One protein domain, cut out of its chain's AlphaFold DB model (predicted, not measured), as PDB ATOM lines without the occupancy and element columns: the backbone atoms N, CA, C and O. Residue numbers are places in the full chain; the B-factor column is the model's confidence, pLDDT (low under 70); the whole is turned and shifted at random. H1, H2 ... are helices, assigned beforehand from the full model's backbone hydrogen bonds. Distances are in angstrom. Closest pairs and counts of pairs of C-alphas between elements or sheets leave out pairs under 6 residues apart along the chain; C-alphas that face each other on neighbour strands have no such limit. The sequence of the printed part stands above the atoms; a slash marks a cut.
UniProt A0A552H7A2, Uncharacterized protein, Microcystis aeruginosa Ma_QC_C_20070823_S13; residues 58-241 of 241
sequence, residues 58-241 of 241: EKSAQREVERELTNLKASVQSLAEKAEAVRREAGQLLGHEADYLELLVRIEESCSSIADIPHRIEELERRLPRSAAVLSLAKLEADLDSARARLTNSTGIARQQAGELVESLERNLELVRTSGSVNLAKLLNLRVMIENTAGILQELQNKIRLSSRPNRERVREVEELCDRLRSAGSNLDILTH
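AT A GLANCE: This is residues 58 to 241 of the 241 residues of an uncharacterized protein of Microcystis aeruginosa Ma_QC_C_20070823_S13 (UniProt A0A552H7A2). This is a long bundle of four rows: H1 runs along most of its length, H2 and H3 run back beside it end to end, and H6 and H7 complete it. The hairpin of H4 and H5 splays off this body, touching H6 with residues 168 to 176 of H5. The printed part has 184 residues with seven named helices, H1 to H7 in order, and no named strand, class all helix. It is compact, radius of gyration of the C-alphas 18.1 A, yet elongated, spanning 58 by 34 by 20 A.

HOW THE PARTS SIT: Start with H1, residues 58 to 94; its residues 79 to 94 touch H2, residues 98 to 115, in a hairpin, closest C-alphas Ala 80 and Ala 115, 4.6 A. Next find H3, residues 117 to 130, which touches H1 at Val 76 and Pro 118, closest C-alphas, 5.7 A. H4, residues 137 to 153, and H5, residues 157 to 179, form a hairpin at a shallow tilt of 21 degrees. H6, residues 182 to 210, touches H1 at a shallow tilt of 16 degrees, the same way. H7, residues 216 to 240, forms a hairpin with H6 and touches H2, closest C-alphas Ser 110 and Arg 230, 5.2 A. Every O i to N i+4 pair is within hydrogen-bond range in H1, H4, H5, H6 and H7, but 11 of 14 in H2 and 8 of 10 in H3.

IN THESE COORDINATES: Find C-alpha 58 at (38.265, -30.275, 11.142); from there H1 runs 52.6 A. H6 spans 42.4 A, and H7 36.3 A to C-alpha 240 at (37.931, -14.696, -6.413).

THE WHOLE: The printed part has no cut and no long link. Mean pLDDT of the printed part is 71.0, with 74 residues under 70, among them 127 to 140.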
ATOM      1  N   GLU A  58      37.419 -31.087  12.024       56.34
ATOM      2  CA  GLU A  58      38.265 -30.275  11.142       56.34
ATOM      3  C   GLU A  58      38.644 -31.012   9.849       56.34
ATOM      4  O   GLU A  58      38.522 -30.452   8.761       56.34
ATOM      5  N   LYS A  59      39.011 -32.300   9.923       59.28
ATOM      6  CA  LYS A  59      39.352 -33.099   8.733       59.28
ATOM      7  C   LYS A  59      38.132 -33.407   7.872       59.28
ATOM      8  O   LYS A  59      38.273 -33.509   6.656       59.28
ATOM      9  N   SER A  60      36.946 -33.571   8.461       60.16
ATOM     10  CA  SER A  60      35.712 -33.713   7.674       60.16
ATOM     11  C   SER A  60      35.327 -32.418   6.967       60.16
ATOM     12  O   SER A  60      34.996 -32.468   5.787       60.16
ATOM     13  N   ALA A  61      35.433 -31.267   7.641       62.00
ATOM     14  CA  ALA A  61      35.152 -29.970   7.029       62.00
ATOM     15  C   ALA A  61      36.147 -29.651   5.902       62.00
ATOM     16  O   ALA A  61      35.754 -29.176   4.841       62.00
ATOM     17  N   GLN A  62      37.425 -29.980   6.100       64.81
ATOM     18  CA  GLN A  62      38.461 -29.788   5.090       64.81
ATOM     19  C   GLN A  62      38.258 -30.685   3.862       64.81
ATOM     20  O   GLN A  62      38.380 -30.210   2.738       64.81
ATOM     21  N   ARG A  63      37.853 -31.948   4.054       66.25
ATOM     22  CA  ARG A  63      37.497 -32.851   2.943       66.25
ATOM     23  C   ARG A  63      36.291 -32.370   2.142       66.25
ATOM     24  O   ARG A  63      36.254 -32.577   0.934       66.25
ATOM     25  N   GLU A  64      35.306 -31.763   2.797       66.56
ATOM     26  CA  GLU A  64      34.130 -31.217   2.112       66.56
ATOM     27  C   GLU A  64      34.508 -29.999   1.258       66.56
ATOM     28  O   GLU A  64      34.121 -29.907   0.097       66.56
ATOM     29  N   VAL A  65      35.357 -29.118   1.794       68.31
ATOM     30  CA  VAL A  65      35.923 -27.977   1.056       68.31
ATOM     31  C   VAL A  65      36.759 -28.446  -0.141       68.31
ATOM     32  O   VAL A  65      36.613 -27.901  -1.231       68.31
ATOM     33  N   GLU A  66      37.597 -29.474   0.018       70.19
ATOM     34  CA  GLU A  66      38.388 -30.051  -1.081       70.19
ATOM     35  C   GLU A  66      37.509 -30.669  -2.180       70.19
ATOM     36  O   GLU A  66      37.786 -30.493  -3.369       70.19
ATOM     37  N   ARG A  67      36.429 -31.367  -1.805       70.06
ATOM     38  CA  ARG A  67      35.464 -31.925  -2.763       70.06
ATOM     39  C   ARG A  67      34.756 -30.835  -3.548       70.06
ATOM     40  O   ARG A  67      34.734 -30.905  -4.774       70.06
ATOM     41  N   GLU A  68      34.215 -29.831  -2.863       67.38
ATOM     42  CA  GLU A  68      33.528 -28.725  -3.531       67.38
ATOM     43  C   GLU A  68      34.480 -27.928  -4.419       67.38
ATOM     44  O   GLU A  68      34.118 -27.583  -5.536       67.38
ATOM     45  N   LEU A  69      35.732 -27.722  -4.004       74.31
ATOM     46  CA  LEU A  69      36.742 -27.081  -4.846       74.31
ATOM     47  C   LEU A  69      37.059 -27.903  -6.105       74.31
ATOM     48  O   LEU A  69      37.203 -27.345  -7.192       74.31
ATOM     49  N   THR A  70      37.138 -29.229  -5.977       73.56
ATOM     50  CA  THR A  70      37.364 -30.132  -7.117       73.56
ATOM     51  C   THR A  70      36.188 -30.095  -8.094       73.56
ATOM     52  O   THR A  70      36.390 -29.987  -9.303       73.56
ATOM     53  N   ASN A  71      34.958 -30.125  -7.577       72.50
ATOM     54  CA  ASN A  71      33.747 -30.001  -8.388       72.50
ATOM     55  C   ASN A  71      33.689 -28.635  -9.083       72.50
ATOM     56  O   ASN A  71      33.432 -28.559 -10.284       72.50
ATOM     57  N   LEU A  72      33.998 -27.568  -8.344       73.94
ATOM     58  CA  LEU A  72      34.029 -26.203  -8.850       73.94
ATOM     59  C   LEU A  72      35.011 -26.068 -10.014       73.94
ATOM     60  O   LEU A  72      34.653 -25.510 -11.045       73.94
ATOM     61  N   LYS A  73      36.216 -26.630  -9.893       75.25
ATOM     62  CA  LYS A  73      37.209 -26.643 -10.976       75.25
ATOM     63  C   LYS A  73      36.669 -27.281 -12.250       75.25
ATOM     64  O   LYS A  73      36.786 -26.683 -13.315       75.25
ATOM     65  N   ALA A  74      36.042 -28.452 -12.141       74.12
ATOM     66  CA  ALA A  74      35.454 -29.125 -13.295       74.12
ATOM     67  C   ALA A  74      34.352 -28.269 -13.951       74.12
ATOM     68  O   ALA A  74      34.308 -28.139 -15.175       74.12
ATOM     69  N   SER A  75      33.499 -27.628 -13.147       72.31
ATOM     70  CA  SER A  75      32.452 -26.728 -13.642       72.31
ATOM     71  C   SER A  75      33.015 -25.476 -14.323       72.31
ATOM     72  O   SER A  75      32.508 -25.074 -15.367       72.31
ATOM     73  N   VAL A  76      34.073 -24.877 -13.775       77.69
ATOM     74  CA  VAL A  76      34.729 -23.683 -14.336       77.69
ATOM     75  C   VAL A  76      35.460 -24.008 -15.634       77.69
ATOM     76  O   VAL A  76      35.399 -23.235 -16.586       77.69
ATOM     77  N   GLN A  77      36.111 -25.167 -15.703       80.06
ATOM     78  CA  GLN A  77      36.785 -25.618 -16.915       80.06
ATOM     79  C   GLN A  77      35.774 -25.878 -18.038       80.06
ATOM     80  O   GLN A  77      35.945 -25.380 -19.148       80.06
ATOM     81  N   SER A  78      34.649 -26.528 -17.719       77.50
ATOM     82  CA  SER A  78      33.536 -26.682 -18.662       77.50
ATOM     83  C   SER A  78      32.932 -25.335 -19.090       77.50
ATOM     84  O   SER A  78      32.547 -25.169 -20.247       77.50
ATOM     85  N   LEU A  79      32.857 -24.354 -18.184       79.81
ATOM     86  CA  LEU A  79      32.390 -23.003 -18.502       79.81
ATOM     87  C   LEU A  79      33.324 -22.299 -19.499       79.81
ATOM     88  O   LEU A  79      32.842 -21.715 -20.470       79.81
ATOM     89  N   ALA A  80      34.638 -22.384 -19.290       78.38
ATOM     90  CA  ALA A  80      35.632 -21.808 -20.192       78.38
ATOM     91  C   ALA A  80      35.593 -22.467 -21.582       78.38
ATOM     92  O   ALA A  80      35.560 -21.769 -22.596       78.38
ATOM     93  N   GLU A  81      35.488 -23.798 -21.639       81.75
ATOM     94  CA  GLU A  81      35.314 -24.536 -22.898       81.75
ATOM     95  C   GLU A  81      34.047 -24.097 -23.648       81.75
ATOM     96  O   GLU A  81      34.077 -23.891 -24.864       81.75
ATOM     97  N   LYS A  82      32.933 -23.897 -22.929       79.94
ATOM     98  CA  LYS A  82      31.689 -23.374 -23.512       79.94
ATOM     99  C   LYS A  82      31.860 -21.957 -24.048       79.94
ATOM    100  O   LYS A  82      31.417 -21.691 -25.161       79.94
ATOM    101  N   ALA A  83      32.505 -21.062 -23.302       79.62
ATOM    102  CA  ALA A  83      32.758 -19.694 -23.753       79.62
ATOM    103  C   ALA A  83      33.580 -19.678 -25.053       79.62
ATOM    104  O   ALA A  83      33.258 -18.957 -26.000       79.62
ATOM    105  N   GLU A  84      34.597 -20.534 -25.146       83.62
ATOM    106  CA  GLU A  84      35.422 -20.657 -26.345       83.62
ATOM    107  C   GLU A  84      34.674 -21.303 -27.525       83.62
ATOM    108  O   GLU A  84      34.885 -20.926 -28.682       83.62
ATOM    109  N   ALA A  85      33.774 -22.253 -27.259       82.12
ATOM    110  CA  ALA A  85      32.889 -22.819 -28.274       82.12
ATOM    111  C   ALA A  85      31.929 -21.759 -28.841       82.12
ATOM    112  O   ALA A  85      31.816 -21.637 -30.060       82.12
ATOM    113  N   VAL A  86      31.308 -20.947 -27.976       82.19
ATOM    114  CA  VAL A  86      30.438 -19.832 -28.387       82.19
ATOM    115  C   VAL A  86      31.213 -18.807 -29.206       82.19
ATOM    116  O   VAL A  86      30.723 -18.369 -30.241       82.19
ATOM    117  N   ARG A  87      32.445 -18.473 -28.805       82.00
ATOM    118  CA  ARG A  87      33.312 -17.550 -29.551       82.00
ATOM    119  C   ARG A  87      33.604 -18.051 -30.969       82.00
ATOM    120  O   ARG A  87      33.447 -17.306 -31.933       82.00
ATOM    121  N   ARG A  88      33.988 -19.325 -31.108       84.00
ATOM    122  CA  ARG A  88      34.251 -19.945 -32.419       84.00
ATOM    123  C   ARG A  88      33.004 -19.976 -33.296       84.00
ATOM    124  O   ARG A  88      33.083 -19.669 -34.481       84.00
ATOM    125  N   GLU A  89      31.864 -20.326 -32.713       81.12
ATOM    126  CA  GLU A  89      30.590 -20.388 -33.423       81.12
ATOM    127  C   GLU A  89      30.103 -18.996 -33.858       81.12
ATOM    128  O   GLU A  89      29.683 -18.825 -35.002       81.12
ATOM    129  N   ALA A  90      30.249 -17.981 -33.003       79.56
ATOM    130  CA  ALA A  90      29.984 -16.588 -33.351       79.56
ATOM    131  C   ALA A  90      30.867 -16.121 -34.516       79.56
ATOM    132  O   ALA A  90      30.355 -15.544 -35.470       79.56
ATOM    133  N   GLY A  91      32.168 -16.430 -34.487       80.00
ATOM    134  CA  GLY A  91      33.088 -16.095 -35.577       80.00
ATOM    135  C   GLY A  91      32.700 -16.737 -36.911       80.00
ATOM    136  O   GLY A  91      32.773 -16.090 -37.951       80.00
ATOM    137  N   GLN A  92      32.223 -17.984 -36.891       83.19
ATOM    138  CA  GLN A  92      31.759 -18.672 -38.099       83.19
ATOM    139  C   GLN A  92      30.451 -18.092 -38.645       83.19
ATOM    140  O   GLN A  92      30.316 -17.923 -39.855       83.19
ATOM    141  N   LEU A  93      29.485 -17.792 -37.774       78.31
ATOM    142  CA  LEU A  93      28.147 -17.369 -38.191       78.31
ATOM    143  C   LEU A  93      28.059 -15.872 -38.505       78.31
ATOM    144  O   LEU A  93      27.346 -15.492 -39.427       78.31
ATOM    145  N   LEU A  94      28.783 -15.035 -37.764       75.00
ATOM    146  CA  LEU A  94      28.705 -13.573 -37.855       75.00
ATOM    147  C   LEU A  94      29.890 -12.959 -38.614       75.00
ATOM    148  O   LEU A  94      29.776 -11.850 -39.120       75.00
ATOM    149  N   GLY A  95      31.016 -13.671 -38.744       70.56
ATOM    150  CA  GLY A  95      32.234 -13.149 -39.382       70.56
ATOM    151  C   GLY A  95      32.144 -12.926 -40.897       70.56
ATOM    152  O   GLY A  95      33.062 -12.356 -41.480       70.56
ATOM    153  N   HIS A  96      31.060 -13.364 -41.542       68.75
ATOM    154  CA  HIS A  96      30.856 -13.216 -42.986       68.75
ATOM    155  C   HIS A  96      30.138 -11.909 -43.370       68.75
ATOM    156  O   HIS A  96      30.171 -11.526 -44.539       68.75
ATOM    157  N   GLU A  97      29.510 -11.213 -42.417       68.06
ATOM    158  CA  GLU A  97      28.716 -10.005 -42.667       68.06
ATOM    159  C   GLU A  97      29.307  -8.803 -41.912       68.06
ATOM    160  O   GLU A  97      29.428  -8.812 -40.688       68.06
ATOM    161  N   ALA A  98      29.669  -7.740 -42.644       65.81
ATOM    162  CA  ALA A  98      30.341  -6.558 -42.086       65.81
ATOM    163  C   ALA A  98      29.514  -5.836 -41.003       65.81
ATOM    164  O   ALA A  98      30.085  -5.263 -40.077       65.81
ATOM    165  N   ASP A  99      28.183  -5.927 -41.075       66.00
ATOM    166  CA  ASP A  99      27.252  -5.314 -40.121       66.00
ATOM    167  C   ASP A  99      27.289  -5.963 -38.721       66.00
ATOM    168  O   ASP A  99      26.787  -5.381 -37.761       66.00
ATOM    169  N   TYR A 100      27.908  -7.144 -38.572       69.88
ATOM    170  CA  TYR A 100      27.996  -7.875 -37.297       69.88
ATOM    171  C   TYR A 100      29.397  -7.905 -36.703       69.88
ATOM    172  O   TYR A 100      29.602  -8.528 -35.661       69.88
ATOM    173  N   LEU A 101      30.357  -7.220 -37.325       75.38
ATOM    174  CA  LEU A 101      31.728  -7.174 -36.829       75.38
ATOM    175  C   LEU A 101      31.789  -6.570 -35.412       75.38
ATOM    176  O   LEU A 101      32.508  -7.077 -34.558       75.38
ATOM    177  N   GLU A 102      30.983  -5.539 -35.133       75.44
ATOM    178  CA  GLU A 102      30.892  -4.924 -33.798       75.44
ATOM    179  C   GLU A 102      30.273  -5.879 -32.760       75.44
ATOM    180  O   GLU A 102      30.759  -5.981 -31.630       75.44
ATOM    181  N   LEU A 103      29.241  -6.634 -33.152       74.56
ATOM    182  CA  LEU A 103      28.609  -7.636 -32.291       74.56
ATOM    183  C   LEU A 103      29.576  -8.781 -31.974       74.56
ATOM    184  O   LEU A 103      29.649  -9.236 -30.833       74.56
ATOM    185  N   LEU A 104      30.346  -9.217 -32.974       79.12
ATOM    186  CA  LEU A 104      31.364 -10.245 -32.819       79.12
ATOM    187  C   LEU A 104      32.431  -9.816 -31.805       79.12
ATOM    188  O   LEU A 104      32.729 -10.587 -30.897       79.12
ATOM    189  N   VAL A 105      32.928  -8.578 -31.890       81.31
ATOM    190  CA  VAL A 105      33.907  -8.031 -30.933       81.31
ATOM    191  C   VAL A 105      33.364  -8.056 -29.499       81.31
ATOM    192  O   VAL A 105      34.066  -8.496 -28.589       81.31
ATOM    193  N   ARG A 106      32.098  -7.680 -29.268       78.38
ATOM    194  CA  ARG A 106      31.501  -7.742 -27.917       78.38
ATOM    195  C   ARG A 106      31.344  -9.169 -27.390       78.38
ATOM    196  O   ARG A 106      31.539  -9.405 -26.193       78.38
ATOM    197  N   ILE A 107      31.009 -10.124 -28.258       80.69
ATOM    198  CA  ILE A 107      30.957 -11.547 -27.893       80.69
ATOM    199  C   ILE A 107      32.363 -12.045 -27.538       80.69
ATOM    200  O   ILE A 107      32.533 -12.724 -26.528       80.69
ATOM    201  N   GLU A 108      33.384 -11.686 -28.320       81.50
ATOM    202  CA  GLU A 108      34.769 -12.063 -28.026       81.50
ATOM    203  C   GLU A 108      35.246 -11.501 -26.683       81.50
ATOM    204  O   GLU A 108      35.770 -12.256 -25.863       81.50
ATOM    205  N   GLU A 109      35.019 -10.212 -26.416       80.31
ATOM    206  CA  GLU A 109      35.425  -9.571 -25.162       80.31
ATOM    207  C   GLU A 109      34.740 -10.197 -23.940       80.31
ATOM    208  O   GLU A 109      35.376 -10.445 -22.912       80.31
ATOM    209  N   SER A 110      33.437 -10.467 -24.037       75.62
ATOM    210  CA  SER A 110      32.668 -11.046 -22.934       75.62
ATOM    211  C   SER A 110      33.042 -12.514 -22.681       75.62
ATOM    212  O   SER A 110      33.303 -12.882 -21.534       75.62
ATOM    213  N   CYS A 111      33.203 -13.331 -23.726       77.56
ATOM    214  CA  CYS A 111      33.684 -14.711 -23.605       77.56
ATOM    215  C   CYS A 111      35.139 -14.798 -23.112       77.56
ATOM    216  O   CYS A 111      35.460 -15.694 -22.329       77.56
ATOM    217  N   SER A 112      36.012 -13.866 -23.511       79.88
ATOM    218  CA  SER A 112      37.405 -13.822 -23.046       79.88
ATOM    219  C   SER A 112      37.496 -13.600 -21.538       79.88
ATOM    220  O   SER A 112      38.325 -14.221 -20.883       79.88
ATOM    221  N   SER A 113      36.619 -12.768 -20.967       74.88
ATOM    222  CA  SER A 113      36.595 -12.548 -19.512       74.88
ATOM    223  C   SER A 113      36.245 -13.813 -18.719       74.88
ATOM    224  O   SER A 113      36.697 -13.985 -17.589       74.88
ATOM    225  N   ILE A 114      35.486 -14.729 -19.326       76.50
ATOM    226  CA  ILE A 114      35.119 -16.016 -18.726       76.50
ATOM    227  C   ILE A 114      36.222 -17.059 -18.896       76.50
ATOM    228  O   ILE A 114      36.422 -17.886 -18.005       76.50
ATOM    229  N   ALA A 115      36.960 -17.006 -20.005       76.75
ATOM    230  CA  ALA A 115      38.076 -17.911 -20.263       76.75
ATOM    231  C   ALA A 115      39.204 -17.791 -19.217       76.75
ATOM    232  O   ALA A 115      39.913 -18.766 -18.985       76.75
ATOM    233  N   ASP A 116      39.321 -16.643 -18.541       75.88
ATOM    234  CA  ASP A 116      40.310 -16.391 -17.480       75.88
ATOM    235  C   ASP A 116      39.899 -16.916 -16.088       75.88
ATOM    236  O   ASP A 116      40.732 -17.014 -15.181       75.88
ATOM    237  N   ILE A 117      38.627 -17.267 -15.878       74.81
ATOM    238  CA  ILE A 117      38.103 -17.706 -14.571       74.81
ATOM    239  C   ILE A 117      38.788 -18.983 -14.033       74.81
ATOM    240  O   ILE A 117      39.081 -19.011 -12.833       74.81
ATOM    241  N   PRO A 118      39.108 -20.019 -14.843       73.56
ATOM    242  CA  PRO A 118      39.845 -21.195 -14.369       73.56
ATOM    243  C   PRO A 118      41.163 -20.840 -13.674       73.56
ATOM    244  O   PRO A 118      41.428 -21.325 -12.573       73.56
ATOM    245  N   HIS A 119      41.949 -19.930 -14.258       76.69
ATOM    246  CA  HIS A 119      43.237 -19.520 -13.700       76.69
ATOM    247  C   HIS A 119      43.071 -18.805 -12.346       76.69
ATOM    248  O   HIS A 119      43.872 -18.988 -11.428       76.69
ATOM    249  N   ARG A 120      42.000 -18.021 -12.178       72.12
ATOM    250  CA  ARG A 120      41.697 -17.324 -10.913       72.12
ATOM    251  C   ARG A 120      41.271 -18.289  -9.807       72.12
ATOM    252  O   ARG A 120      41.609 -18.090  -8.641       72.12
ATOM    253  N   ILE A 121      40.575 -19.367 -10.160       71.44
ATOM    254  CA  ILE A 121      40.183 -20.422  -9.215       71.44
ATOM    255  C   ILE A 121      41.393 -21.257  -8.778       71.44
ATOM    256  O   ILE A 121      41.486 -21.622  -7.605       71.44
ATOM    257  N   GLU A 122      42.359 -21.502  -9.667       72.19
ATOM    258  CA  GLU A 122      43.647 -22.097  -9.283       72.19
ATOM    259  C   GLU A 122      44.436 -21.200  -8.320       72.19
ATOM    260  O   GLU A 122      45.052 -21.680  -7.366       72.19
ATOM    261  N   GLU A 123      44.403 -19.885  -8.521       72.50
ATOM    262  CA  GLU A 123      45.047 -18.937  -7.612       72.50
ATOM    263  C   GLU A 123      44.349 -18.882  -6.243       72.50
ATOM    264  O   GLU A 123      45.014 -18.860  -5.202       72.50
ATOM    265  N   LEU A 124      43.015 -18.969  -6.220       68.56
ATOM    266  CA  LEU A 124      42.232 -19.109  -4.994       68.56
ATOM    267  C   LEU A 124      42.590 -20.401  -4.238       68.56
ATOM    268  O   LEU A 124      42.805 -20.356  -3.024       68.56
ATOM    269  N   GLU A 125      42.720 -21.534  -4.935       68.38
ATOM    270  CA  GLU A 125      43.162 -22.805  -4.344       68.38
ATOM    271  C   GLU A 125      44.541 -22.691  -3.700       68.38
ATOM    272  O   GLU A 125      44.732 -23.221  -2.611       68.38
ATOM    273  N   ARG A 126      45.495 -21.989  -4.324       70.25
ATOM    274  CA  ARG A 126      46.837 -21.787  -3.748       70.25
ATOM    275  C   ARG A 126      46.811 -20.918  -2.486       70.25
ATOM    276  O   ARG A 126      47.712 -21.035  -1.653       70.25
ATOM    277  N   ARG A 127      45.790 -20.068  -2.319       66.75
ATOM    278  CA  ARG A 127      45.590 -19.190  -1.145       66.75
ATOM    279  C   ARG A 127      44.801 -19.863  -0.014       66.75
ATOM    280  O   ARG A 127      45.026 -19.552   1.155       66.75
ATOM    281  N   LEU A 128      43.929 -20.816  -0.340       63.50
ATOM    282  CA  LEU A 128      43.157 -21.634   0.602       63.50
ATOM    283  C   LEU A 128      43.956 -22.547   1.575       63.50
ATOM    284  O   LEU A 128      43.440 -22.756   2.674       63.50
ATOM    285  N   PRO A 129      45.180 -23.074   1.318       53.06
ATOM    286  CA  PRO A 129      45.734 -24.160   2.133       53.06
ATOM    287  C   PRO A 129      46.371 -23.692   3.445       53.06
ATOM    288  O   PRO A 129      46.742 -24.527   4.265       53.06
ATOM    289  N   ARG A 130      46.575 -22.380   3.650       49.09
ATOM    290  CA  ARG A 130      47.511 -21.904   4.686       49.09
ATOM    291  C   ARG A 130      46.889 -21.266   5.917       49.09
ATOM    292  O   ARG A 130      47.596 -21.078   6.903       49.09
ATOM    293  N   SER A 131      45.591 -20.980   5.914       41.31
ATOM    294  CA  SER A 131      44.965 -20.419   7.109       41.31
ATOM    295  C   SER A 131      43.452 -20.555   7.055       41.31
ATOM    296  O   SER A 131      42.784 -19.871   6.284       41.31
ATOM    297  N   ALA A 132      42.914 -21.363   7.968       44.62
ATOM    298  CA  ALA A 132      41.488 -21.498   8.277       44.62
ATOM    299  C   ALA A 132      40.786 -20.168   8.662       44.62
ATOM    300  O   ALA A 132      39.603 -20.163   8.977       44.62
ATOM    301  N   ALA A 133      41.504 -19.040   8.628       41.09
ATOM    302  CA  ALA A 133      41.066 -17.713   9.045       41.09
ATOM    303  C   ALA A 133      41.035 -16.655   7.915       41.09
ATOM    304  O   ALA A 133      40.683 -15.511   8.183       41.09
ATOM    305  N   VAL A 134      41.404 -16.980   6.665       41.06
ATOM    306  CA  VAL A 134      41.573 -15.950   5.603       41.06
ATOM    307  C   VAL A 134      40.251 -15.473   4.990       41.06
ATOM    308  O   VAL A 134      40.192 -14.388   4.415       41.06
ATOM    309  N   LEU A 135      39.160 -16.211   5.179       50.88
ATOM    310  CA  LEU A 135      37.811 -15.763   4.836       50.88
ATOM    311  C   LEU A 135      36.994 -15.729   6.121       50.88
ATOM    312  O   LEU A 135      36.269 -16.659   6.452       50.88
ATOM    313  N   SER A 136      37.208 -14.679   6.909       56.09
ATOM    314  CA  SER A 136      36.414 -14.429   8.110       56.09
ATOM    315  C   SER A 136      34.978 -14.060   7.728       56.09
ATOM    316  O   SER A 136      34.752 -13.444   6.685       56.09
ATOM    317  N   LEU A 137      34.019 -14.393   8.597       63.56
ATOM    318  CA  LEU A 137      32.626 -13.934   8.515       63.56
ATOM    319  C   LEU A 137      32.538 -12.430   8.187       63.56
ATOM    320  O   LEU A 137      31.732 -12.038   7.355       63.56
ATOM    321  N   ALA A 138      33.457 -11.626   8.732       61.19
ATOM    322  CA  ALA A 138      33.537 -10.188   8.495       61.19
ATOM    323  C   ALA A 138      33.786  -9.800   7.024       61.19
ATOM    324  O   ALA A 138      33.289  -8.768   6.581       61.19
ATOM    325  N   LYS A 139      34.522 -10.604   6.238       64.25
ATOM    326  CA  LYS A 139      34.701 -10.329   4.798       64.25
ATOM    327  C   LYS A 139      33.430 -10.663   4.012       64.25
ATOM    328  O   LYS A 139      33.055  -9.897   3.137       64.25
ATOM    329  N   LEU A 140      32.730 -11.743   4.374       65.88
ATOM    330  CA  LEU A 140      31.441 -12.089   3.765       65.88
ATOM    331  C   LEU A 140      30.361 -11.036   4.081       65.88
ATOM    332  O   LEU A 140      29.571 -10.686   3.209       65.88
ATOM    333  N   GLU A 141      30.355 -10.503   5.306       70.62
ATOM    334  CA  GLU A 141      29.496  -9.381   5.711       70.62
ATOM    335  C   GLU A 141      29.834  -8.101   4.930       70.62
ATOM    336  O   GLU A 141      28.930  -7.453   4.407       70.62
ATOM    337  N   ALA A 142      31.122  -7.787   4.756       71.88
ATOM    338  CA  ALA A 142      31.558  -6.639   3.958       71.88
ATOM    339  C   ALA A 142      31.174  -6.766   2.470       71.88
ATOM    340  O   ALA A 142      30.714  -5.795   1.863       71.88
ATOM    341  N   ASP A 143      31.316  -7.959   1.887       67.25
ATOM    342  CA  ASP A 143      30.912  -8.232   0.505       67.25
ATOM    343  C   ASP A 143      29.392  -8.049   0.343       67.25
ATOM    344  O   ASP A 143      28.935  -7.434  -0.624       67.25
ATOM    345  N   LEU A 144      28.605  -8.495   1.327       77.50
ATOM    346  CA  LEU A 144      27.152  -8.325   1.366       77.50
ATOM    347  C   LEU A 144      26.735  -6.856   1.501       77.50
ATOM    348  O   LEU A 144      25.836  -6.413   0.781       77.50
ATOM    349  N   ASP A 145      27.404  -6.075   2.346       76.00
ATOM    350  CA  ASP A 145      27.147  -4.638   2.469       76.00
ATOM    351  C   ASP A 145      27.481  -3.892   1.170       76.00
ATOM    352  O   ASP A 145      26.715  -3.032   0.724       76.00
ATOM    353  N   SER A 146      28.570  -4.274   0.497       74.19
ATOM    354  CA  SER A 146      28.933  -3.709  -0.807       74.19
ATOM    355  C   SER A 146      27.900  -4.045  -1.895       74.19
ATOM    356  O   SER A 146      27.529  -3.182  -2.699       74.19
ATOM    357  N   ALA A 147      27.367  -5.271  -1.885       73.75
ATOM    358  CA  ALA A 147      26.336  -5.716  -2.815       73.75
ATOM    359  C   ALA A 147      24.993  -5.015  -2.548       73.75
ATOM    360  O   ALA A 147      24.321  -4.592  -3.491       73.75
ATOM    361  N   ARG A 148      24.628  -4.797  -1.277       80.75
ATOM    362  CA  ARG A 148      23.437  -4.022  -0.891       80.75
ATOM    363  C   ARG A 148      23.544  -2.559  -1.303       80.75
ATOM    364  O   ARG A 148      22.587  -2.021  -1.856       80.75
ATOM    365  N   ALA A 149      24.709  -1.940  -1.112       79.00
ATOM    366  CA  ALA A 149      24.961  -0.576  -1.572       79.00
ATOM    367  C   ALA A 149      24.822  -0.460  -3.103       79.00
ATOM    368  O   ALA A 149      24.235   0.498  -3.618       79.00
ATOM    369  N   ARG A 150      25.301  -1.464  -3.849       75.00
ATOM    370  CA  ARG A 150      25.089  -1.556  -5.301       75.00
ATOM    371  C   ARG A 150      23.616  -1.729  -5.653       75.00
ATOM    372  O   ARG A 150      23.147  -1.046  -6.559       75.00
ATOM    373  N   LEU A 151      22.871  -2.563  -4.932       79.94
ATOM    374  CA  LEU A 151      21.436  -2.761  -5.146       79.94
ATOM    375  C   LEU A 151      20.638  -1.461  -4.964       79.94
ATOM    376  O   LEU A 151      19.758  -1.160  -5.773       79.94
ATOM    377  N   THR A 152      20.953  -0.668  -3.936       81.56
ATOM    378  CA  THR A 152      20.290   0.623  -3.693       81.56
ATOM    379  C   THR A 152      20.611   1.667  -4.757       81.56
ATOM    380  O   THR A 152      19.735   2.456  -5.099       81.56
ATOM    381  N   ASN A 153      21.825   1.636  -5.313       79.81
ATOM    382  CA  ASN A 153      22.300   2.619  -6.290       79.81
ATOM    383  C   ASN A 153      22.059   2.208  -7.756       79.81
ATOM    384  O   ASN A 153      22.355   2.987  -8.658       79.81
ATOM    385  N   SER A 154      21.532   1.004  -8.006       78.06
ATOM    386  CA  SER A 154      21.328   0.464  -9.356       78.06
ATOM    387  C   SER A 154      19.856   0.459  -9.775       78.06
ATOM    388  O   SER A 154      18.945   0.267  -8.961       78.06
ATOM    389  N   THR A 155      19.623   0.602 -11.081       73.00
ATOM    390  CA  THR A 155      18.297   0.557 -11.719       73.00
ATOM    391  C   THR A 155      18.269  -0.441 -12.879       73.00
ATOM    392  O   THR A 155      19.294  -0.693 -13.508       73.00
ATOM    393  N   GLY A 156      17.092  -0.999 -13.184       76.06
ATOM    394  CA  GLY A 156      16.917  -1.945 -14.296       76.06
ATOM    395  C   GLY A 156      17.610  -3.294 -14.062       76.06
ATOM    396  O   GLY A 156      17.593  -3.817 -12.949       76.06
ATOM    397  N   ILE A 157      18.235  -3.846 -15.105       59.75
ATOM    398  CA  ILE A 157      18.888  -5.172 -15.097       59.75
ATOM    399  C   ILE A 157      19.999  -5.250 -14.038       59.75
ATOM    400  O   ILE A 157      20.100  -6.238 -13.315       59.75
ATOM    401  N   ALA A 158      20.770  -4.172 -13.861       58.53
ATOM    402  CA  ALA A 158      21.810  -4.098 -12.834       58.53
ATOM    403  C   ALA A 158      21.243  -4.232 -11.406       58.53
ATOM    404  O   ALA A 158      21.878  -4.823 -10.536       58.53
ATOM    405  N   ARG A 159      20.020  -3.733 -11.164       73.56
ATOM    406  CA  ARG A 159      19.326  -3.890  -9.876       73.56
ATOM    407  C   ARG A 159      18.906  -5.337  -9.645       73.56
ATOM    408  O   ARG A 159      19.073  -5.842  -8.541       73.56
ATOM    409  N   GLN A 160      18.377  -5.999 -10.672       70.88
ATOM    410  CA  GLN A 160      17.973  -7.402 -10.581       70.88
ATOM    411  C   GLN A 160      19.177  -8.299 -10.266       70.88
ATOM    412  O   GLN A 160      19.131  -9.085  -9.325       70.88
ATOM    413  N   GLN A 161      20.291  -8.095 -10.968       61.91
ATOM    414  CA  GLN A 161      21.530  -8.844 -10.754       61.91
ATOM    415  C   GLN A 161      22.156  -8.581  -9.379       61.91
ATOM    416  O   GLN A 161      22.617  -9.510  -8.718       61.91
ATOM    417  N   ALA A 162      22.149  -7.327  -8.913       70.69
ATOM    418  CA  ALA A 162      22.578  -7.005  -7.556       70.69
ATOM    419  C   ALA A 162      21.676  -7.671  -6.502       70.69
ATOM    420  O   ALA A 162      22.164  -8.080  -5.453       70.69
ATOM    421  N   GLY A 163      20.379  -7.820  -6.792       75.88
ATOM    422  CA  GLY A 163      19.422  -8.506  -5.927       75.88
ATOM    423  C   GLY A 163      19.726  -9.995  -5.801       75.88
ATOM    424  O   GLY A 163      19.849 -10.495  -4.689       75.88
ATOM    425  N   GLU A 164      19.939 -10.677  -6.927       73.75
ATOM    426  CA  GLU A 164      20.326 -12.095  -6.958       73.75
ATOM    427  C   GLU A 164      21.649 -12.343  -6.212       73.75
ATOM    428  O   GLU A 164      21.789 -13.329  -5.482       73.75
ATOM    429  N   LEU A 165      22.612 -11.421  -6.336       71.06
ATOM    430  CA  LEU A 165      23.877 -11.475  -5.604       71.06
ATOM    431  C   LEU A 165      23.674 -11.324  -4.090       71.06
ATOM    432  O   LEU A 165      24.236 -12.109  -3.325       71.06
ATOM    433  N   VAL A 166      22.873 -10.344  -3.656       76.94
ATOM    434  CA  VAL A 166      22.550 -10.128  -2.234       76.94
ATOM    435  C   VAL A 166      21.848 -11.352  -1.655       76.94
ATOM    436  O   VAL A 166      22.268 -11.850  -0.616       76.94
ATOM    437  N   GLU A 167      20.844 -11.884  -2.349       80.69
ATOM    438  CA  GLU A 167      20.093 -13.058  -1.902       80.69
ATOM    439  C   GLU A 167      20.999 -14.295  -1.782       80.69
ATOM    440  O   GLU A 167      20.906 -15.071  -0.826       80.69
ATOM    441  N   SER A 168      21.932 -14.468  -2.723       69.81
ATOM    442  CA  SER A 168      22.931 -15.533  -2.644       69.81
ATOM    443  C   SER A 168      23.870 -15.342  -1.449       69.81
ATOM    444  O   SER A 168      24.087 -16.280  -0.682       69.81
ATOM    445  N   LEU A 169      24.406 -14.136  -1.237       73.00
ATOM    446  CA  LEU A 169      25.289 -13.835  -0.105       73.00
ATOM    447  C   LEU A 169      24.579 -14.004   1.247       73.00
ATOM    448  O   LEU A 169      25.180 -14.547   2.171       73.00
ATOM    449  N   GLU A 170      23.305 -13.627   1.353       77.88
ATOM    450  CA  GLU A 170      22.479 -13.832   2.551       77.88
ATOM    451  C   GLU A 170      22.285 -15.318   2.860       77.88
ATOM    452  O   GLU A 170      22.514 -15.744   3.995       77.88
ATOM    453  N   ARG A 171      21.950 -16.132   1.848       73.25
ATOM    454  CA  ARG A 171      21.888 -17.596   2.000       73.25
ATOM    455  C   ARG A 171      23.222 -18.175   2.452       73.25
ATOM    456  O   ARG A 171      23.252 -19.038   3.322       73.25
ATOM    457  N   ASN A 172      24.325 -17.698   1.886       65.44
ATOM    458  CA  ASN A 172      25.660 -18.164   2.248       65.44
ATOM    459  C   ASN A 172      26.027 -17.778   3.677       65.44
ATOM    460  O   ASN A 172      26.594 -18.590   4.398       65.44
ATOM    461  N   LEU A 173      25.652 -16.584   4.123       69.44
ATOM    462  CA  LEU A 173      25.857 -16.145   5.497       69.44
ATOM    463  C   LEU A 173      25.043 -16.992   6.490       69.44
ATOM    464  O   LEU A 173      25.553 -17.370   7.544       69.44
ATOM    465  N   GLU A 174      23.817 -17.368   6.125       70.00
ATOM    466  CA  GLU A 174      23.000 -18.300   6.907       70.00
ATOM    467  C   GLU A 174      23.609 -19.709   6.945       70.00
ATOM    468  O   GLU A 174      23.687 -20.328   8.009       70.00
ATOM    469  N   LEU A 175      24.139 -20.187   5.815       65.38
ATOM    470  CA  LEU A 175      24.887 -21.442   5.739       65.38
ATOM    471  C   LEU A 175      26.155 -21.405   6.593       65.38
ATOM    472  O   LEU A 175      26.480 -22.406   7.223       65.38
ATOM    473  N   VAL A 176      26.871 -20.281   6.678       66.12
ATOM    474  CA  VAL A 176      28.011 -20.132   7.600       66.12
ATOM    475  C   VAL A 176      27.551 -20.211   9.051       66.12
ATOM    476  O   VAL A 176      28.196 -20.880   9.855       66.12
ATOM    477  N   ARG A 177      26.429 -19.571   9.398       67.31
ATOM    478  CA  ARG A 177      25.873 -19.602  10.759       67.31
ATOM    479  C   ARG A 177      25.446 -21.007  11.185       67.31
ATOM    480  O   ARG A 177      25.601 -21.350  12.354       67.31
ATOM    481  N   THR A 178      24.959 -21.826  10.251       62.94
ATOM    482  CA  THR A 178      24.530 -23.212  10.518       62.94
ATOM    483  C   THR A 178      25.644 -24.254  10.377       62.94
ATOM    484  O   THR A 178      25.681 -25.200  11.159       62.94
ATOM    485  N   SER A 179      26.558 -24.109   9.413       59.75
ATOM    486  CA  SER A 179      27.624 -25.090   9.113       59.75
ATOM    487  C   SER A 179      28.994 -24.743   9.707       59.75
ATOM    488  O   SER A 179      29.874 -25.600   9.767       59.75
ATOM    489  N   GLY A 180      29.203 -23.493  10.129       61.03
ATOM    490  CA  GLY A 180      30.459 -22.994  10.691       61.03
ATOM    491  C   GLY A 180      31.598 -22.779   9.683       61.03
ATOM    492  O   GLY A 180      32.671 -22.337  10.088       61.03
ATOM    493  N   SER A 181      31.407 -23.068   8.387       65.38
ATOM    494  CA  SER A 181      32.469 -22.996   7.369       65.38
ATOM    495  C   SER A 181      32.226 -21.889   6.340       65.38
ATOM    496  O   SER A 181      31.431 -22.039   5.411       65.38
ATOM    497  N   VAL A 182      32.976 -20.787   6.458       65.69
ATOM    498  CA  VAL A 182      32.956 -19.676   5.483       65.69
ATOM    499  C   VAL A 182      33.466 -20.111   4.108       65.69
ATOM    500  O   VAL A 182      32.924 -19.701   3.082       65.69
ATOM    501  N   ASN A 183      34.466 -20.992   4.075       68.75
ATOM    502  CA  ASN A 183      35.033 -21.502   2.827       68.75
ATOM    503  C   ASN A 183      34.002 -22.303   2.022       68.75
ATOM    504  O   ASN A 183      33.902 -22.123   0.812       68.75
ATOM    505  N   LEU A 184      33.205 -23.142   2.693       65.56
ATOM    506  CA  LEU A 184      32.160 -23.935   2.044       65.56
ATOM    507  C   LEU A 184      31.087 -23.030   1.424       65.56
ATOM    508  O   LEU A 184      30.751 -23.183   0.254       65.56
ATOM    509  N   ALA A 185      30.603 -22.042   2.179       66.00
ATOM    510  CA  ALA A 185      29.596 -21.103   1.692       66.00
ATOM    511  C   ALA A 185      30.091 -20.298   0.477       66.00
ATOM    512  O   ALA A 185      29.351 -20.077  -0.480       66.00
ATOM    513  N   LYS A 186      31.373 -19.916   0.462       67.56
ATOM    514  CA  LYS A 186      31.975 -19.222  -0.679       67.56
ATOM    515  C   LYS A 186      32.071 -20.107  -1.926       67.56
ATOM    516  O   LYS A 186      31.753 -19.641  -3.017       67.56
ATOM    517  N   LEU A 187      32.473 -21.370  -1.773       68.38
ATOM    518  CA  LEU A 187      32.534 -22.329  -2.883       68.38
ATOM    519  C   LEU A 187      31.142 -22.609  -3.468       68.38
ATOM    520  O   LEU A 187      30.987 -22.623  -4.687       68.38
ATOM    521  N   LEU A 188      30.123 -22.736  -2.615       65.62
ATOM    522  CA  LEU A 188      28.732 -22.886  -3.046       65.62
ATOM    523  C   LEU A 188      28.231 -21.647  -3.801       65.62
ATOM    524  O   LEU A 188      27.580 -21.787  -4.835       65.62
ATOM    525  N   ASN A 189      28.587 -20.439  -3.351       67.94
ATOM    526  CA  ASN A 189      28.258 -19.208  -4.075       67.94
ATOM    527  C   ASN A 189      28.887 -19.167  -5.470       67.94
ATOM    528  O   ASN A 189      28.218 -18.860  -6.456       67.94
ATOM    529  N   LEU A 190      30.184 -19.493  -5.547       71.31
ATOM    530  CA  LEU A 190      30.909 -19.544  -6.811       71.31
ATOM    531  C   LEU A 190      30.237 -20.538  -7.756       71.31
ATOM    532  O   LEU A 190      29.987 -20.198  -8.910       71.31
ATOM    533  N   ARG A 191      29.866 -21.721  -7.254       66.75
ATOM    534  CA  ARG A 191      29.165 -22.743  -8.031       66.75
ATOM    535  C   ARG A 191      27.863 -22.217  -8.635       66.75
ATOM    536  O   ARG A 191      27.664 -22.364  -9.838       66.75
ATOM    537  N   VAL A 192      27.012 -21.571  -7.839       66.31
ATOM    538  CA  VAL A 192      25.749 -20.989  -8.327       66.31
ATOM    539  C   VAL A 192      26.008 -19.937  -9.409       66.31
ATOM    540  O   VAL A 192      25.331 -19.926 -10.434       66.31
ATOM    541  N   MET A 193      27.020 -19.082  -9.242       68.12
ATOM    542  CA  MET A 193      27.366 -18.096 -10.273       68.12
ATOM    543  C   MET A 193      27.902 -18.725 -11.554       68.12
ATOM    544  O   MET A 193      27.570 -18.253 -12.641       68.12
ATOM    545  N   ILE A 194      28.699 -19.787 -11.457       71.75
ATOM    546  CA  ILE A 194      29.184 -20.535 -12.623       71.75
ATOM    547  C   ILE A 194      28.016 -21.182 -13.365       71.75
ATOM    548  O   ILE A 194      27.946 -21.075 -14.587       71.75
ATOM    549  N   GLU A 195      27.079 -21.803 -12.645       65.12
ATOM    550  CA  GLU A 195      25.874 -22.397 -13.231       65.12
ATOM    551  C   GLU A 195      25.009 -21.327 -13.929       65.12
ATOM    552  O   GLU A 195      24.621 -21.511 -15.085       65.12
ATOM    553  N   ASN A 196      24.806 -20.162 -13.302       69.25
ATOM    554  CA  ASN A 196      24.083 -19.039 -13.912       69.25
ATOM    555  C   ASN A 196      24.800 -18.488 -15.155       69.25
ATOM    556  O   ASN A 196      24.166 -18.234 -16.180       69.25
ATOM    557  N   THR A 197      26.127 -18.350 -15.100       72.75
ATOM    558  CA  THR A 197      26.944 -17.880 -16.232       72.75
ATOM    559  C   THR A 197      26.902 -18.875 -17.392       72.75
ATOM    560  O   THR A 197      26.785 -18.474 -18.550       72.75
ATOM    561  N   ALA A 198      26.911 -20.180 -17.100       70.56
ATOM    562  CA  ALA A 198      26.727 -21.222 -18.103       70.56
ATOM    563  C   ALA A 198      25.341 -21.140 -18.763       70.56
ATOM    564  O   ALA A 198      25.228 -21.370 -19.968       70.56
ATOM    565  N   GLY A 199      24.304 -20.785 -17.998       68.25
ATOM    566  CA  GLY A 199      22.964 -20.509 -18.519       68.25
ATOM    567  C   GLY A 199      22.947 -19.337 -19.504       68.25
ATOM    568  O   GLY A 199      22.416 -19.481 -20.604       68.25
ATOM    569  N   ILE A 200      23.595 -18.219 -19.156       77.62
ATOM    570  CA  ILE A 200      23.705 -17.039 -20.034       77.62
ATOM    571  C   ILE A 200      24.474 -17.386 -21.319       77.62
ATOM    572  O   ILE A 200      24.025 -17.029 -22.407       77.62
ATOM    573  N   LEU A 201      25.583 -18.132 -21.229       73.44
ATOM    574  CA  LEU A 201      26.322 -18.607 -22.410       73.44
ATOM    575  C   LEU A 201      25.466 -19.493 -23.316       73.44
ATOM    576  O   LEU A 201      25.530 -19.364 -24.537       73.44
ATOM    577  N   GLN A 202      24.665 -20.389 -22.739       75.00
ATOM    578  CA  GLN A 202      23.781 -21.256 -23.514       75.00
ATOM    579  C   GLN A 202      22.691 -20.449 -24.228       75.00
ATOM    580  O   GLN A 202      22.377 -20.722 -25.388       75.00
ATOM    581  N   GLU A 203      22.119 -19.456 -23.548       75.69
ATOM    582  CA  GLU A 203      21.135 -18.543 -24.128       75.69
ATOM    583  C   GLU A 203      21.755 -17.728 -25.273       75.69
ATOM    584  O   GLU A 203      21.190 -17.676 -26.368       75.69
ATOM    585  N   LEU A 204      22.965 -17.199 -25.063       79.06
ATOM    586  CA  LEU A 204      23.747 -16.484 -26.070       79.06
ATOM    587  C   LEU A 204      24.018 -17.363 -27.298       79.06
ATOM    588  O   LEU A 204      23.737 -16.953 -28.422       79.06
ATOM    589  N   GLN A 205      24.478 -18.601 -27.098       77.94
ATOM    590  CA  GLN A 205      24.721 -19.560 -28.179       77.94
ATOM    591  C   GLN A 205      23.454 -19.837 -28.996       77.94
ATOM    592  O   GLN A 205      23.476 -19.822 -30.228       77.94
ATOM    593  N   ASN A 206      22.332 -20.071 -28.311       80.62
ATOM    594  CA  ASN A 206      21.050 -20.330 -28.957       80.62
ATOM    595  C   ASN A 206      20.593 -19.119 -29.781       80.62
ATOM    596  O   ASN A 206      20.138 -19.281 -30.914       80.62
ATOM    597  N   LYS A 207      20.746 -17.903 -29.247       79.81
ATOM    598  CA  LYS A 207      20.393 -16.670 -29.956       79.81
ATOM    599  C   LYS A 207      21.298 -16.431 -31.160       79.81
ATOM    600  O   LYS A 207      20.766 -16.114 -32.218       79.81
ATOM    601  N   ILE A 208      22.607 -16.672 -31.067       77.50
ATOM    602  CA  ILE A 208      23.536 -16.568 -32.207       77.50
ATOM    603  C   ILE A 208      23.126 -17.533 -33.332       77.50
ATOM    604  O   ILE A 208      22.984 -17.107 -34.475       77.50
ATOM    605  N   ARG A 209      22.826 -18.801 -33.013       79.81
ATOM    606  CA  ARG A 209      22.344 -19.795 -33.997       79.81
ATOM    607  C   ARG A 209      21.069 -19.366 -34.713       79.81
ATOM    608  O   ARG A 209      20.902 -19.616 -35.904       79.81
ATOM    609  N   LEU A 210      20.153 -18.739 -33.979       71.75
ATOM    610  CA  LEU A 210      18.880 -18.267 -34.514       71.75
ATOM    611  C   LEU A 210      19.008 -16.923 -35.251       71.75
ATOM    612  O   LEU A 210      18.108 -16.571 -36.011       71.75
ATOM    613  N   SER A 211      20.095 -16.175 -35.057       61.66
ATOM    614  CA  SER A 211      20.289 -14.811 -35.577       61.66
ATOM    615  C   SER A 211      20.961 -14.745 -36.948       61.66
ATOM    616  O   SER A 211      21.371 -13.671 -37.366       61.66
ATOM    617  N   SER A 212      20.983 -15.844 -37.706       57.66
ATOM    618  CA  SER A 212      21.502 -15.918 -39.086       57.66
ATOM    619  C   SER A 212      20.754 -15.056 -40.123       57.66
ATOM    620  O   SER A 212      20.964 -15.207 -41.325       57.66
ATOM    621  N   ARG A 213      19.850 -14.164 -39.690       58.31
ATOM    622  CA  ARG A 213      19.204 -13.151 -40.531       58.31
ATOM    623  C   ARG A 213      19.137 -11.805 -39.797       58.31
ATOM    624  O   ARG A 213      18.709 -11.792 -38.638       58.31
ATOM    625  N   PRO A 214      19.440 -10.685 -40.479       55.34
ATOM    626  CA  PRO A 214      19.460  -9.354 -39.880       55.34
ATOM    627  C   PRO A 214      18.103  -8.911 -39.363       55.34
ATOM    628  O   PRO A 214      17.173  -8.636 -40.118       55.34
ATOM    629  N   ASN A 215      18.021  -8.811 -38.037       68.81
ATOM    630  CA  ASN A 215      16.958  -8.124 -37.325       68.81
ATOM    631  C   ASN A 215      17.564  -7.335 -36.154       68.81
ATOM    632  O   ASN A 215      18.209  -7.912 -35.279       68.81
ATOM    633  N   ARG A 216      17.311  -6.020 -36.117       69.44
ATOM    634  CA  ARG A 216      17.787  -5.108 -35.061       69.44
ATOM    635  C   ARG A 216      17.337  -5.525 -33.661       69.44
ATOM    636  O   ARG A 216      18.057  -5.294 -32.700       69.44
ATOM    637  N   GLU A 217      16.172  -6.155 -33.547       72.88
ATOM    638  CA  GLU A 217      15.668  -6.664 -32.269       72.88
ATOM    639  C   GLU A 217      16.531  -7.820 -31.739       72.88
ATOM    640  O   GLU A 217      16.876  -7.847 -30.563       72.88
ATOM    641  N   ARG A 218      16.993  -8.712 -32.625       68.25
ATOM    642  CA  ARG A 218      17.850  -9.852 -32.258       68.25
ATOM    643  C   ARG A 218      19.274  -9.432 -31.917       68.25
ATOM    644  O   ARG A 218      19.861  -9.991 -31.000       68.25
ATOM    645  N   VAL A 219      19.807  -8.430 -32.619       72.44
ATOM    646  CA  VAL A 219      21.108  -7.830 -32.278       72.44
ATOM    647  C   VAL A 219      21.067  -7.280 -30.852       72.44
ATOM    648  O   VAL A 219      21.941  -7.599 -30.054       72.44
ATOM    649  N   ARG A 220      19.999  -6.556 -30.497       77.06
ATOM    650  CA  ARG A 220      19.824  -5.988 -29.156       77.06
ATOM    651  C   ARG A 220      19.719  -7.052 -28.058       77.06
ATOM    652  O   ARG A 220      20.294  -6.877 -26.991       77.06
ATOM    653  N   GLU A 221      19.025  -8.161 -28.316       78.12
ATOM    654  CA  GLU A 221      18.960  -9.295 -27.376       78.12
ATOM    655  C   GLU A 221      20.338  -9.939 -27.146       78.12
ATOM    656  O   GLU A 221      20.680 -10.299 -26.020       78.12
ATOM    657  N   VAL A 222      21.151 -10.082 -28.199       77.19
ATOM    658  CA  VAL A 222      22.514 -10.629 -28.091       77.19
ATOM    659  C   VAL A 222      23.431  -9.665 -27.331       77.19
ATOM    660  O   VAL A 222      24.223 -10.114 -26.503       77.19
ATOM    661  N   GLU A 223      23.301  -8.354 -27.551       78.31
ATOM    662  CA  GLU A 223      24.021  -7.332 -26.780       78.31
ATOM    663  C   GLU A 223      23.665  -7.382 -25.288       78.31
ATOM    664  O   GLU A 223      24.564  -7.410 -24.450       78.31
ATOM    665  N   GLU A 224      22.376  -7.485 -24.950       81.81
ATOM    666  CA  GLU A 224      21.923  -7.602 -23.560       81.81
ATOM    667  C   GLU A 224      22.495  -8.856 -22.881       81.81
ATOM    668  O   GLU A 224      22.920  -8.814 -21.724       81.81
ATOM    669  N   LEU A 225      22.573  -9.976 -23.606       77.81
ATOM    670  CA  LEU A 225      23.201 -11.198 -23.103       77.81
ATOM    671  C   LEU A 225      24.708 -11.033 -22.897       77.81
ATOM    672  O   LEU A 225      25.223 -11.510 -21.885       77.81
ATOM    673  N   CYS A 226      25.408 -10.326 -23.787       76.94
ATOM    674  CA  CYS A 226      26.828 -10.009 -23.611       76.94
ATOM    675  C   CYS A 226      27.063  -9.121 -22.380       76.94
ATOM    676  O   CYS A 226      28.001  -9.363 -21.616       76.94
ATOM    677  N   ASP A 227      26.192  -8.142 -22.133       77.69
ATOM    678  CA  ASP A 227      26.266  -7.276 -20.953       77.69
ATOM    679  C   ASP A 227      25.999  -8.059 -19.661       77.69
ATOM    680  O   ASP A 227      26.730  -7.918 -18.673       77.69
ATOM    681  N   ARG A 228      25.001  -8.954 -19.671       76.12
ATOM    682  CA  ARG A 228      24.734  -9.867 -18.547       76.12
ATOM    683  C   ARG A 228      25.929 -10.783 -18.281       76.12
ATOM    684  O   ARG A 228      26.278 -10.991 -17.120       76.12
ATOM    685  N   LEU A 229      26.569 -11.284 -19.336       75.25
ATOM    686  CA  LEU A 229      27.735 -12.159 -19.264       75.25
ATOM    687  C   LEU A 229      28.960 -11.438 -18.680       75.25
ATOM    688  O   LEU A 229      29.610 -11.950 -17.770       75.25
ATOM    689  N   ARG A 230      29.228 -10.212 -19.139       77.50
ATOM    690  CA  ARG A 230      30.302  -9.349 -18.623       77.50
ATOM    691  C   ARG A 230      30.080  -8.987 -17.151       77.50
ATOM    692  O   ARG A 230      31.020  -9.036 -16.357       77.50
ATOM    693  N   SER A 231      28.843  -8.669 -16.769       75.19
ATOM    694  CA  SER A 231      28.460  -8.408 -15.373       75.19
ATOM    695  C   SER A 231      28.676  -9.642 -14.485       75.19
ATOM    696  O   SER A 231      29.276  -9.542 -13.413       75.19
ATOM    697  N   ALA A 232      28.276 -10.829 -14.958       70.44
ATOM    698  CA  ALA A 232      28.505 -12.088 -14.251       70.44
ATOM    699  C   ALA A 232      30.005 -12.381 -14.058       70.44
ATOM    700  O   ALA A 232      30.423 -12.713 -12.948       70.44
ATOM    701  N   GLY A 233      30.823 -12.165 -15.096       66.94
ATOM    702  CA  GLY A 233      32.283 -12.267 -15.012       66.94
ATOM    703  C   GLY A 233      32.889 -11.316 -13.972       66.94
ATOM    704  O   GLY A 233      33.723 -11.730 -13.170       66.94
ATOM    705  N   SER A 234      32.413 -10.067 -13.903       69.25
ATOM    706  CA  SER A 234      32.867  -9.096 -12.894       69.25
ATOM    707  C   SER A 234      32.469  -9.479 -11.462       69.25
ATOM    708  O   SER A 234      33.242  -9.264 -10.531       69.25
ATOM    709  N   ASN A 235      31.295 -10.080 -11.260       67.94
ATOM    710  CA  ASN A 235      30.875 -10.552  -9.936       67.94
ATOM    711  C   ASN A 235      31.691 -11.773  -9.474       67.94
ATOM    712  O   ASN A 235      32.042 -11.873  -8.296       67.94
ATOM    713  N   LEU A 236      32.044 -12.666 -10.404       68.44
ATOM    714  CA  LEU A 236      32.974 -13.774 -10.157       68.44
ATOM    715  C   LEU A 236      34.379 -13.269  -9.791       68.44
ATOM    716  O   LEU A 236      35.037 -13.860  -8.934       68.44
ATOM    717  N   ASP A 237      34.813 -12.147 -10.368       66.69
ATOM    718  CA  ASP A 237      36.091 -11.512 -10.033       66.69
ATOM    719  C   ASP A 237      36.144 -11.057  -8.565       66.69
ATOM    720  O   ASP A 237      37.039 -11.430  -7.807       66.69
ATOM    721  N   ILE A 238      35.105 -10.350  -8.110       64.69
ATOM    722  CA  ILE A 238      35.001  -9.858  -6.725       64.69
ATOM    723  C   ILE A 238      35.096 -11.007  -5.715       64.69
ATOM    724  O   ILE A 238      35.721 -10.873  -4.665       64.69
ATOM    725  N   LEU A 239      34.514 -12.162  -6.040       58.47
ATOM    726  CA  LEU A 239      34.555 -13.327  -5.163       58.47
ATOM    727  C   LEU A 239      35.860 -14.113  -5.248       58.47
ATOM    728  O   LEU A 239      36.169 -14.853  -4.317       58.47
ATOM    729  N   THR A 240      36.647 -13.988  -6.308       59.12
ATOM    730  CA  THR A 240      37.931 -14.696  -6.413       59.12
ATOM    731  C   THR A 240      39.106 -13.903  -5.818       59.12
ATOM    732  O   THR A 240      40.127 -14.511  -5.486       59.12
ATOM    733  N   HIS A 241      38.928 -12.602  -5.538       53.22
ATOM    734  CA  HIS A 241      39.922 -11.712  -4.908       53.22
ATOM    735  C   HIS A 241      39.949 -11.703  -3.355       53.22
ATOM    736  O   HIS A 241      41.074 -11.790  -2.791       53.22
TER     737      HIS A 241